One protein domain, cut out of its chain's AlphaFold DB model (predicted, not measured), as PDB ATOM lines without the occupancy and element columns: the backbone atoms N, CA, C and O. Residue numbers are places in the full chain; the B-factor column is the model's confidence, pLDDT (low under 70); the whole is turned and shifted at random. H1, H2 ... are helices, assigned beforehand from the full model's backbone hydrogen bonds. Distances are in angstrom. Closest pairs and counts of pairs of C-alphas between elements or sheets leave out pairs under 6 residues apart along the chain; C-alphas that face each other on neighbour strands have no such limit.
ATOM      1  N   ALA A  30      -1.191 -11.787  53.451       98.12
ATOM      2  CA  ALA A  30      -0.885 -12.653  52.311       98.12
ATOM      3  C   ALA A  30      -1.231 -14.122  52.621       98.12
ATOM      4  O   ALA A  30      -0.739 -14.675  53.606       98.12
ATOM      5  N   ALA A  31      -2.063 -14.746  51.787       98.44
ATOM      6  CA  ALA A  31      -2.318 -16.184  51.823       98.44
ATOM      7  C   ALA A  31      -1.232 -16.923  51.030       98.44
ATOM      8  O   ALA A  31      -0.871 -16.502  49.929       98.44
ATOM      9  N   VAL A  32      -0.708 -18.008  51.593       98.38
ATOM     10  CA  VAL A  32       0.403 -18.773  51.019       98.38
ATOM     11  C   VAL A  32      -0.031 -20.224  50.891       98.38
ATOM     12  O   VAL A  32      -0.553 -20.785  51.855       98.38
ATOM     13  N   THR A  33       0.192 -20.832  49.728       98.06
ATOM     14  CA  THR A  33      -0.020 -22.275  49.590       98.06
ATOM     15  C   THR A  33       1.022 -23.036  50.410       98.06
ATOM     16  O   THR A  33       2.156 -22.583  50.566       98.06
ATOM     17  N   ASP A  34       0.684 -24.243  50.863       96.19
ATOM     18  CA  ASP A  34       1.725 -25.256  51.075       96.19
ATOM     19  C   ASP A  34       2.328 -25.668  49.713       96.19
ATOM     20  O   ASP A  34       1.855 -25.228  48.658       96.19
ATOM     21  N   ASP A  35       3.370 -26.495  49.718       96.12
ATOM     22  CA  ASP A  35       4.069 -26.924  48.510       96.12
ATOM     23  C   ASP A  35       3.116 -27.553  47.477       96.12
ATOM     24  O   ASP A  35       2.561 -28.641  47.671       96.12
ATOM     25  N   LEU A  36       2.954 -26.885  46.332       96.12
ATOM     26  CA  LEU A  36       2.122 -27.363  45.228       96.12
ATOM     27  C   LEU A  36       2.643 -28.679  44.635       96.12
ATOM     28  O   LEU A  36       1.853 -29.455  44.091       96.12
ATOM     29  N   GLY A  37       3.930 -28.991  44.806       94.56
ATOM     30  CA  GLY A  37       4.494 -30.285  44.434       94.56
ATOM     31  C   GLY A  37       3.869 -31.458  45.204       94.56
ATOM     32  O   GLY A  37       3.783 -32.569  44.671       94.56
ATOM     33  N   MET A  38       3.311 -31.228  46.402       94.12
ATOM     34  CA  MET A  38       2.559 -32.253  47.138       94.12
ATOM     35  C   MET A  38       1.254 -32.649  46.437       94.12
ATOM     36  O   MET A  38       0.825 -33.803  46.532       94.12
ATOM     37  N   LEU A  39       0.625 -31.727  45.698       93.50
ATOM     38  CA  LEU A  39      -0.552 -32.052  44.890       93.50
ATOM     39  C   LEU A  39      -0.178 -33.027  43.769       93.50
ATOM     40  O   LEU A  39      -0.899 -33.998  43.544       93.50
ATOM     41  N   GLN A  40       0.981 -32.841  43.136       92.06
ATOM     42  CA  GLN A  40       1.503 -33.778  42.137       92.06
ATOM     43  C   GLN A  40       1.877 -35.123  42.780       92.06
ATOM     44  O   GLN A  40       1.517 -36.183  42.263       92.06
ATOM     45  N   ALA A  41       2.532 -35.086  43.947       93.38
ATOM     46  CA  ALA A  41       2.924 -36.275  44.706       93.38
ATOM     47  C   ALA A  41       1.727 -37.122  45.174       93.38
ATOM     48  O   ALA A  41       1.885 -38.313  45.437       93.38
ATOM     49  N   SER A  42       0.522 -36.544  45.238       93.31
ATOM     50  CA  SER A  42      -0.705 -37.275  45.576       93.31
ATOM     51  C   SER A  42      -1.061 -38.389  44.583       93.31
ATOM     52  O   SER A  42      -1.875 -39.256  44.901       93.31
ATOM     53  N   GLY A  43      -0.501 -38.354  43.366       92.31
ATOM     54  CA  GLY A  43      -0.818 -39.292  42.289       92.31
ATOM     55  C   GLY A  43      -2.191 -39.072  41.645       92.31
ATOM     56  O   GLY A  43      -2.560 -39.806  40.727       92.31
ATOM     57  N   HIS A  44      -2.953 -38.067  42.085       94.00
ATOM     58  CA  HIS A  44      -4.279 -37.795  41.546       94.00
ATOM     59  C   HIS A  44      -4.190 -37.173  40.136       94.00
ATOM     60  O   HIS A  44      -3.515 -36.154  39.965       94.00
ATOM     61  N   PRO A  45      -4.894 -37.713  39.118       95.19
ATOM     62  CA  PRO A  45      -4.767 -37.254  37.732       95.19
ATOM     63  C   PRO A  45      -5.032 -35.761  37.524       95.19
ATOM     64  O   PRO A  45      -4.342 -35.132  36.727       95.19
ATOM     65  N   ALA A  46      -5.984 -35.193  38.271       94.31
ATOM     66  CA  ALA A  46      -6.346 -33.779  38.160       94.31
ATOM     67  C   ALA A  46      -5.228 -32.809  38.577       94.31
ATOM     68  O   ALA A  46      -5.299 -31.642  38.220       94.31
ATOM     69  N   TYR A  47      -4.207 -33.274  39.309       95.38
ATOM     70  CA  TYR A  47      -3.157 -32.412  39.860       95.38
ATOM     71  C   TYR A  47      -1.773 -32.693  39.282       95.38
ATOM     72  O   TYR A  47      -0.764 -32.321  39.878       95.38
ATOM     73  N   ARG A  48      -1.694 -33.378  38.137       95.38
ATOM     74  CA  ARG A  48      -0.408 -33.740  37.519       95.38
ATOM     75  C   ARG A  48       0.298 -32.556  36.865       95.38
ATOM     76  O   ARG A  48       1.521 -32.589  36.753       95.38
ATOM     77  N   ASP A  49      -0.463 -31.554  36.437       97.19
ATOM     78  CA  ASP A  49       0.054 -30.368  35.765       97.19
ATOM     79  C   ASP A  49       0.389 -29.265  36.791       97.19
ATOM     80  O   ASP A  49      -0.526 -28.696  37.396       97.19
ATOM     81  N   PRO A  50       1.681 -28.945  37.005       96.62
ATOM     82  CA  PRO A  50       2.085 -27.913  37.955       96.62
ATOM     83  C   PRO A  50       1.616 -26.512  37.544       96.62
ATOM     84  O   PRO A  50       1.311 -25.698  38.416       96.62
ATOM     85  N   VAL A  51       1.511 -26.233  36.241       98.25
ATOM     86  CA  VAL A  51       1.075 -24.928  35.734       98.25
ATOM     87  C   VAL A  51      -0.411 -24.742  36.009       98.25
ATOM     88  O   VAL A  51      -0.809 -23.731  36.590       98.25
ATOM     89  N   ALA A  52      -1.230 -25.745  35.681       98.25
ATOM     90  CA  ALA A  52      -2.662 -25.704  35.966       98.25
ATOM     91  C   ALA A  52      -2.941 -25.564  37.473       98.25
ATOM     92  O   ALA A  52      -3.795 -24.771  37.869       98.25
ATOM     93  N   ASN A  53      -2.184 -26.275  38.319       97.88
ATOM     94  CA  ASN A  53      -2.297 -26.160  39.774       97.88
ATOM     95  C   ASN A  53      -1.967 -24.743  40.266       97.88
ATOM     96  O   ASN A  53      -2.690 -24.207  41.105       97.88
ATOM     97  N   ALA A  54      -0.900 -24.126  39.752       98.38
ATOM     98  CA  ALA A  54      -0.493 -22.778  40.139       98.38
ATOM     99  C   ALA A  54      -1.524 -21.717  39.721       98.38
ATOM    100  O   ALA A  54      -1.900 -20.865  40.529       98.38
ATOM    101  N   VAL A  55      -2.038 -21.803  38.488       98.69
ATOM    102  CA  VAL A  55      -3.106 -20.918  37.995       98.69
ATOM    103  C   VAL A  55      -4.369 -21.072  38.842       98.69
ATOM    104  O   VAL A  55      -4.938 -20.073  39.280       98.69
ATOM    105  N   ALA A  56      -4.780 -22.310  39.137       98.50
ATOM    106  CA  ALA A  56      -5.940 -22.582  39.981       98.50
ATOM    107  C   ALA A  56      -5.752 -22.062  41.417       98.50
ATOM    108  O   ALA A  56      -6.675 -21.483  41.982       98.50
ATOM    109  N   ALA A  57      -4.556 -22.205  41.996       98.62
ATOM    110  CA  ALA A  57      -4.252 -21.696  43.330       98.62
ATOM    111  C   ALA A  57      -4.313 -20.161  43.398       98.62
ATOM    112  O   ALA A  57      -4.880 -19.607  44.345       98.62
ATOM    113  N   LEU A  58      -3.777 -19.463  42.388       98.81
ATOM    114  CA  LEU A  58      -3.893 -18.007  42.283       98.81
ATOM    115  C   LEU A  58      -5.361 -17.586  42.137       98.81
ATOM    116  O   LEU A  58      -5.821 -16.713  42.876       98.81
ATOM    117  N   ALA A  59      -6.098 -18.232  41.227       98.62
ATOM    118  CA  ALA A  59      -7.514 -17.962  40.983       98.62
ATOM    119  C   ALA A  59      -8.378 -18.186  42.233       98.62
ATOM    120  O   ALA A  59      -9.306 -17.418  42.478       98.62
ATOM    121  N   ALA A  60      -8.051 -19.197  43.045       98.38
ATOM    122  CA  ALA A  60      -8.758 -19.501  44.284       98.38
ATOM    123  C   ALA A  60      -8.593 -18.411  45.354       98.38
ATOM    124  O   ALA A  60      -9.509 -18.216  46.143       98.38
ATOM    125  N   GLY A  61      -7.464 -17.688  45.371       98.44
ATOM    126  CA  GLY A  61      -7.231 -16.594  46.322       98.44
ATOM    127  C   GLY A  61      -5.870 -16.596  47.027       98.44
ATOM    128  O   GLY A  61      -5.657 -15.762  47.911       98.44
ATOM    129  N   ASN A  62      -4.935 -17.475  46.642       98.69
ATOM    130  CA  ASN A  62      -3.578 -17.466  47.200       98.69
ATOM    131  C   ASN A  62      -2.750 -16.329  46.609       98.69
ATOM    132  O   ASN A  62      -2.788 -16.101  45.401       98.69
ATOM    133  N   ASP A  63      -1.978 -15.645  47.449       98.69
ATOM    134  CA  ASP A  63      -1.154 -14.504  47.047       98.69
ATOM    135  C   ASP A  63       0.313 -14.898  46.802       98.69
ATOM    136  O   ASP A  63       1.018 -14.238  46.042       98.69
ATOM    137  N   LEU A  64       0.770 -15.985  47.434       98.00
ATOM    138  CA  LEU A  64       2.090 -16.585  47.246       98.00
ATOM    139  C   LEU A  64       1.946 -18.082  46.999       98.00
ATOM    140  O   LEU A  64       1.286 -18.788  47.762       98.00
ATOM    141  N   LEU A  65       2.596 -18.558  45.941       97.94
ATOM    142  CA  LEU A  65       2.588 -19.962  45.554       97.94
ATOM    143  C   LEU A  65       3.925 -20.586  45.946       97.94
ATOM    144  O   LEU A  65       4.980 -20.142  45.491       97.94
ATOM    145  N   LEU A  66       3.874 -21.596  46.805       96.94
ATOM    146  CA  LEU A  66       5.045 -22.335  47.245       96.94
ATOM    147  C   LEU A  66       5.260 -23.549  46.336       96.94
ATOM    148  O   LEU A  66       4.368 -24.381  46.185       96.94
ATOM    149  N   GLY A  67       6.448 -23.645  45.744       94.19
ATOM    150  CA  GLY A  67       6.903 -24.811  44.988       94.19
ATOM    151  C   GLY A  67       8.257 -25.272  45.511       94.19
ATOM    152  O   GLY A  67       9.210 -24.491  45.529       94.19
ATOM    153  N   VAL A  68       8.325 -26.516  45.981       93.81
ATOM    154  CA  VAL A  68       9.542 -27.140  46.517       93.81
ATOM    155  C   VAL A  68       9.768 -28.492  45.848       93.81
ATOM    156  O   VAL A  68      10.792 -28.699  45.194       93.81
ATOM    157  N   MET A  69       8.827 -29.428  45.980       92.75
ATOM    158  CA  MET A  69       8.938 -30.740  45.354       92.75
ATOM    159  C   MET A  69       8.793 -30.634  43.839       92.75
ATOM    160  O   MET A  69       7.883 -29.992  43.323       92.75
ATOM    161  N   PHE A  70       9.693 -31.312  43.123       91.94
ATOM    162  CA  PHE A  70       9.754 -31.314  41.656       91.94
ATOM    163  C   PHE A  70       9.979 -29.928  41.026       91.94
ATOM    164  O   PHE A  70       9.919 -29.808  39.804       91.94
ATOM    165  N   SER A  71      10.273 -28.901  41.832       92.44
ATOM    166  CA  SER A  71      10.556 -27.560  41.341       92.44
ATOM    167  C   SER A  71      11.992 -27.449  40.837       92.44
ATOM    168  O   SER A  71      12.961 -27.671  41.561       92.44
ATOM    169  N   THR A  72      12.115 -27.071  39.572       94.44
ATOM    170  CA  THR A  72      13.345 -26.645  38.900       94.44
ATOM    171  C   THR A  72      13.173 -25.216  38.368       94.44
ATOM    172  O   THR A  72      12.034 -24.743  38.257       94.44
ATOM    173  N   PRO A  73      14.258 -24.516  37.988       93.94
ATOM    174  CA  PRO A  73      14.151 -23.217  37.323       93.94
ATOM    175  C   PRO A  73      13.202 -23.234  36.115       93.94
ATOM    176  O   PRO A  73      12.406 -22.316  35.944       93.94
ATOM    177  N   GLU A  74      13.216 -24.309  35.326       95.50
ATOM    178  CA  GLU A  74      12.358 -24.477  34.149       95.50
ATOM    179  C   GLU A  74      10.883 -24.606  34.536       95.50
ATOM    180  O   GLU A  74      10.029 -23.990  33.900       95.50
ATOM    181  N   THR A  75      10.567 -25.361  35.595       94.12
ATOM    182  CA  THR A  75       9.179 -25.451  36.083       94.12
ATOM    183  C   THR A  75       8.674 -24.110  36.606       94.12
ATOM    184  O   THR A  75       7.518 -23.767  36.372       94.12
ATOM    185  N   THR A  76       9.539 -23.322  37.252       95.25
ATOM    186  CA  THR A  76       9.193 -21.978  37.724       95.25
ATOM    187  C   THR A  76       8.902 -21.053  36.548       95.25
ATOM    188  O   THR A  76       7.873 -20.382  36.558       95.25
ATOM    189  N   SER A  77       9.749 -21.053  35.513       97.19
ATOM    190  CA  SER A  77       9.498 -20.280  34.288       97.19
ATOM    191  C   SER A  77       8.183 -20.690  33.622       97.19
ATOM    192  O   SER A  77       7.372 -19.829  33.305       97.19
ATOM    193  N   ALA A  78       7.910 -21.994  33.507       98.06
ATOM    194  CA  ALA A  78       6.660 -22.487  32.932       98.06
ATOM    195  C   ALA A  78       5.417 -22.069  33.743       98.06
ATOM    196  O   ALA A  78       4.380 -21.746  33.165       98.06
ATOM    197  N   ILE A  79       5.509 -22.052  35.078       98.19
ATOM    198  CA  ILE A  79       4.437 -21.552  35.951       98.19
ATOM    199  C   ILE A  79       4.210 -20.054  35.725       98.19
ATOM    200  O   ILE A  79       3.059 -19.631  35.613       98.19
ATOM    201  N   ILE A  80       5.281 -19.258  35.641       98.25
ATOM    202  CA  ILE A  80       5.189 -17.818  35.369       98.25
ATOM    203  C   ILE A  80       4.502 -17.584  34.020       98.25
ATOM    204  O   ILE A  80       3.502 -16.868  33.975       98.25
ATOM    205  N   ASP A  81       4.973 -18.235  32.957       98.62
ATOM    206  CA  ASP A  81       4.405 -18.111  31.611       98.62
ATOM    207  C   ASP A  81       2.927 -18.528  31.583       98.62
ATOM    208  O   ASP A  81       2.093 -17.863  30.969       98.62
ATOM    209  N   GLY A  82       2.570 -19.597  32.299       98.75
ATOM    210  CA  GLY A  82       1.188 -20.055  32.408       98.75
ATOM    211  C   GLY A  82       0.273 -19.088  33.159       98.75
ATOM    212  O   GLY A  82      -0.868 -18.888  32.744       98.75
ATOM    213  N   ILE A  83       0.759 -18.448  34.226       98.69
ATOM    214  CA  ILE A  83       0.015 -17.393  34.930       98.69
ATOM    215  C   ILE A  83      -0.172 -16.177  34.020       98.69
ATOM    216  O   ILE A  83      -1.281 -15.647  33.949       98.69
ATOM    217  N   VAL A  84       0.872 -15.760  33.297       98.75
ATOM    218  CA  VAL A  84       0.788 -14.655  32.329       98.75
ATOM    219  C   VAL A  84      -0.267 -14.964  31.269       98.75
ATOM    220  O   VAL A  84      -1.204 -14.186  31.102       98.75
ATOM    221  N   ALA A  85      -0.200 -16.137  30.637       98.81
ATOM    222  CA  ALA A  85      -1.173 -16.555  29.630       98.81
ATOM    223  C   ALA A  85      -2.608 -16.637  30.189       98.81
ATOM    224  O   ALA A  85      -3.572 -16.257  29.517       98.81
ATOM    225  N   ALA A  86      -2.778 -17.107  31.428       98.75
ATOM    226  CA  ALA A  86      -4.082 -17.157  32.085       98.75
ATOM    227  C   ALA A  86      -4.663 -15.755  32.339       98.75
ATOM    228  O   ALA A  86      -5.872 -15.564  32.211       98.75
ATOM    229  N   VAL A  87      -3.822 -14.769  32.657       98.69
ATOM    230  CA  VAL A  87      -4.258 -13.376  32.818       98.69
ATOM    231  C   VAL A  87      -4.563 -12.726  31.473       98.69
ATOM    232  O   VAL A  87      -5.620 -12.116  31.316       98.69
ATOM    233  N   GLU A  88      -3.693 -12.897  30.478       98.56
ATOM    234  CA  GLU A  88      -3.877 -12.340  29.131       98.56
ATOM    235  C   GLU A  88      -5.136 -12.884  28.443       98.56
ATOM    236  O   GLU A  88      -5.843 -12.146  27.758       98.56
ATOM    237  N   SER A  89      -5.455 -14.162  28.662       98.38
ATOM    238  CA  SER A  89      -6.686 -14.784  28.156       98.38
ATOM    239  C   SER A  89      -7.942 -14.427  28.960       98.38
ATOM    240  O   SER A  89      -9.052 -14.740  28.524       98.38
ATOM    241  N   GLY A  90      -7.800 -13.790  30.128       98.06
ATOM    242  CA  GLY A  90      -8.901 -13.464  31.035       98.06
ATOM    243  C   GLY A  90      -9.395 -14.631  31.898       98.06
ATOM    244  O   GLY A  90     -10.361 -14.461  32.640       98.06
ATOM    245  N   ALA A  91      -8.746 -15.799  31.838       98.00
ATOM    246  CA  ALA A  91      -9.045 -16.930  32.719       98.00
ATOM    247  C   ALA A  91      -8.776 -16.596  34.198       98.00
ATOM    248  O   ALA A  91      -9.496 -17.059  35.082       98.00
ATOM    249  N   VAL A  92      -7.775 -15.752  34.462       98.56
ATOM    250  CA  VAL A  92      -7.564 -15.093  35.755       98.56
ATOM    251  C   VAL A  92      -7.729 -13.587  35.555       98.56
ATOM    252  O   VAL A  92      -7.009 -13.002  34.748       98.56
ATOM    253  N   PRO A  93      -8.643 -12.909  36.271       98.38
ATOM    254  CA  PRO A  93      -8.762 -11.460  36.165       98.38
ATOM    255  C   PRO A  93      -7.455 -10.763  36.563       98.38
ATOM    256  O   PRO A  93      -6.892 -11.076  37.609       98.38
ATOM    257  N   VAL A  94      -7.007  -9.758  35.801       98.50
ATOM    258  CA  VAL A  94      -5.795  -8.979  36.144       98.50
ATOM    259  C   VAL A  94      -5.859  -8.400  37.562       98.50
ATOM    260  O   VAL A  94      -4.882  -8.457  38.301       98.50
ATOM    261  N   ALA A  95      -7.051  -7.974  37.997       98.50
ATOM    262  CA  ALA A  95      -7.287  -7.475  39.348       98.50
ATOM    263  C   ALA A  95      -6.924  -8.498  40.439       98.50
ATOM    264  O   ALA A  95      -6.443  -8.110  41.499       98.50
ATOM    265  N   ARG A  96      -7.104  -9.802  40.177       98.31
ATOM    266  CA  ARG A  96      -6.717 -10.865  41.112       98.31
ATOM    267  C   ARG A  96      -5.196 -10.946  41.251       98.31
ATOM    268  O   ARG A  96      -4.704 -11.097  42.367       98.31
ATOM    269  N   LEU A  97      -4.454 -10.830  40.147       98.56
ATOM    270  CA  LEU A  97      -2.989 -10.813  40.178       98.56
ATOM    271  C   LEU A  97      -2.463  -9.561  40.899       98.56
ATOM    272  O   LEU A  97      -1.596  -9.676  41.766       98.56
ATOM    273  N   ASP A  98      -3.023  -8.388  40.598       98.62
ATOM    274  CA  ASP A  98      -2.644  -7.120  41.238       98.62
ATOM    275  C   ASP A  98      -2.899  -7.141  42.750       98.62
ATOM    276  O   ASP A  98      -2.068  -6.695  43.546       98.62
ATOM    277  N   GLU A  99      -4.035  -7.698  43.170       98.38
ATOM    278  CA  GLU A  99      -4.385  -7.884  44.577       98.38
ATOM    279  C   GLU A  99      -3.365  -8.777  45.303       98.38
ATOM    280  O   GLU A  99      -2.883  -8.417  46.383       98.38
ATOM    281  N   ALA A 100      -2.988  -9.909  44.694       98.62
ATOM    282  CA  ALA A 100      -1.958 -10.800  45.227       98.62
ATOM    283  C   ALA A 100      -0.610 -10.078  45.366       98.62
ATOM    284  O   ALA A 100      -0.038 -10.019  46.460       98.62
ATOM    285  N   ALA A 101      -0.134  -9.457  44.284       98.38
ATOM    286  CA  ALA A 101       1.122  -8.714  44.262       98.38
ATOM    287  C   ALA A 101       1.147  -7.584  45.306       98.38
ATOM    288  O   ALA A 101       2.155  -7.392  45.992       98.38
ATOM    289  N   THR A 102       0.025  -6.883  45.488       98.38
ATOM    290  CA  THR A 102      -0.119  -5.805  46.477       98.38
ATOM    291  C   THR A 102       0.047  -6.326  47.901       98.38
ATOM    292  O   THR A 102       0.805  -5.743  48.679       98.38
ATOM    293  N   ARG A 103      -0.594  -7.447  48.258       98.44
ATOM    294  CA  ARG A 103      -0.449  -8.051  49.595       98.44
ATOM    295  C   ARG A 103       0.964  -8.548  49.857       98.44
ATOM    296  O   ARG A 103       1.485  -8.351  50.954       98.44
ATOM    297  N   VAL A 104       1.606  -9.141  48.853       98.00
ATOM    298  CA  VAL A 104       3.007  -9.569  48.950       98.00
ATOM    299  C   VAL A 104       3.928  -8.375  49.157       98.00
ATOM    300  O   VAL A 104       4.813  -8.409  50.014       98.00
ATOM    301  N   HIS A 105       3.712  -7.292  48.415       96.44
ATOM    302  CA  HIS A 105       4.495  -6.075  48.574       96.44
ATOM    303  C   HIS A 105       4.281  -5.442  49.956       96.44
ATOM    304  O   HIS A 105       5.254  -5.102  50.631       96.44
ATOM    305  N   ALA A 106       3.033  -5.368  50.424       96.19
ATOM    306  CA  ALA A 106       2.701  -4.886  51.761       96.19
ATOM    307  C   ALA A 106       3.396  -5.718  52.851       96.19
ATOM    308  O   ALA A 106       4.007  -5.146  53.753       96.19
ATOM    309  N   LEU A 107       3.394  -7.051  52.728       95.62
ATOM    310  CA  LEU A 107       4.118  -7.941  53.638       95.62
ATOM    311  C   LEU A 107       5.626  -7.638  53.644       95.62
ATOM    312  O   LEU A 107       6.228  -7.522  54.712       95.62
ATOM    313  N   ARG A 108       6.248  -7.456  52.470       94.06
ATOM    314  CA  ARG A 108       7.679  -7.107  52.370       94.06
ATOM    315  C   ARG A 108       7.994  -5.776  53.054       94.06
ATOM    316  O   ARG A 108       8.982  -5.694  53.782       94.06
TER     317      ARG A 108
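AT A GLANCE: This is residues 30 to 108 of the 128 residues of the protein "Glycoside hydrolase family 3 protein" of Microbacteriaceae bacterium (UniProt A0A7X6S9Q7). What is the main picture? Two helices, H2 and H3, pack on each other at a slant and make the core, with the short helix H1 by the first residues of H2 and the long helix H4 turned away at a corner by its last residues. Residues 30 to 36 lead into H1, and residues 61 to 72, with no named element, lead from the end of H2 back to the start of H3. What are the counts and the size? The printed part has 79 residues with four named helices, H1, H2, H3 and H4 in chain order, and no named strand; the class is all helix, with 47 residues in helices. It is compact, with a radius of gyration of the C-alphas of 12.2 A and spans of 33 by 28 by 22 A.

HOW THE PARTS SIT: Which helices come first, and how do they meet? H1, residues 37 to 41, and H2, residues 50 to 60, only just touch, with 3 pairs of C-alphas within 8 A; the closest C-alphas are those of Gln 40 and Pro 50, 7.2 A apart. What else does H2 touch? H2 touches H3, residues 73 to 88, at a steep tilt of 46 degrees, the same way, and their closest C-alphas, of Val 51 and Ile 79, are 4.8 A apart. H2 and H4, residues 94 to 108, only just touch, with 3 pairs of C-alphas within 8 A, and only at their ends: H4 uses residues 96 to 97 alone, and the closest C-alphas, of Ala 59 and Arg 96, are 7.1 A apart. Their lines are about perpendicular, at 87 degrees. Which helices do not clearly touch? H3 and H4 are close but not clearly touching, at a steep tilt of 49 degrees, opposite ways, with the closest C-alphas, of Val 87 and Val 94, 5.7 A apart; H1 is apart from H3 and from H4. What do the backbones show? In H1, H2, H3 and H4 every O i to N i+4 pair is within hydrogen-bond range.

IN THESE COORDINATES: Where does the first helix begin? H1 begins at C-alpha 37, (4.494, -30.285, 44.434), and is 6.2 A from first to last C-alpha. How long are the others? H2 is 15.1 A long from Pro 50 to Ala 60, and H3 is 22.6 A long from C-alpha 73 at (14.151, -23.217, 37.323) to Glu 88. H4 is 21.2 A long from Val 94 and ends at C-alpha 108, (7.679, -7.107, 52.370).

THE WHOLE: How far does it reach? The two C-alphas farthest apart, of Pro 45 and Ala 106, are 36.1 A apart. How are the helices linked? The link from H1 to H2 is short, that from H2 to H3 is long with 12 residues, and that from H3 to H4 is tight. Is anything missing or uncertain? The printed part has no cut, its mean pLDDT is 96.9, and no printed residue is under 70.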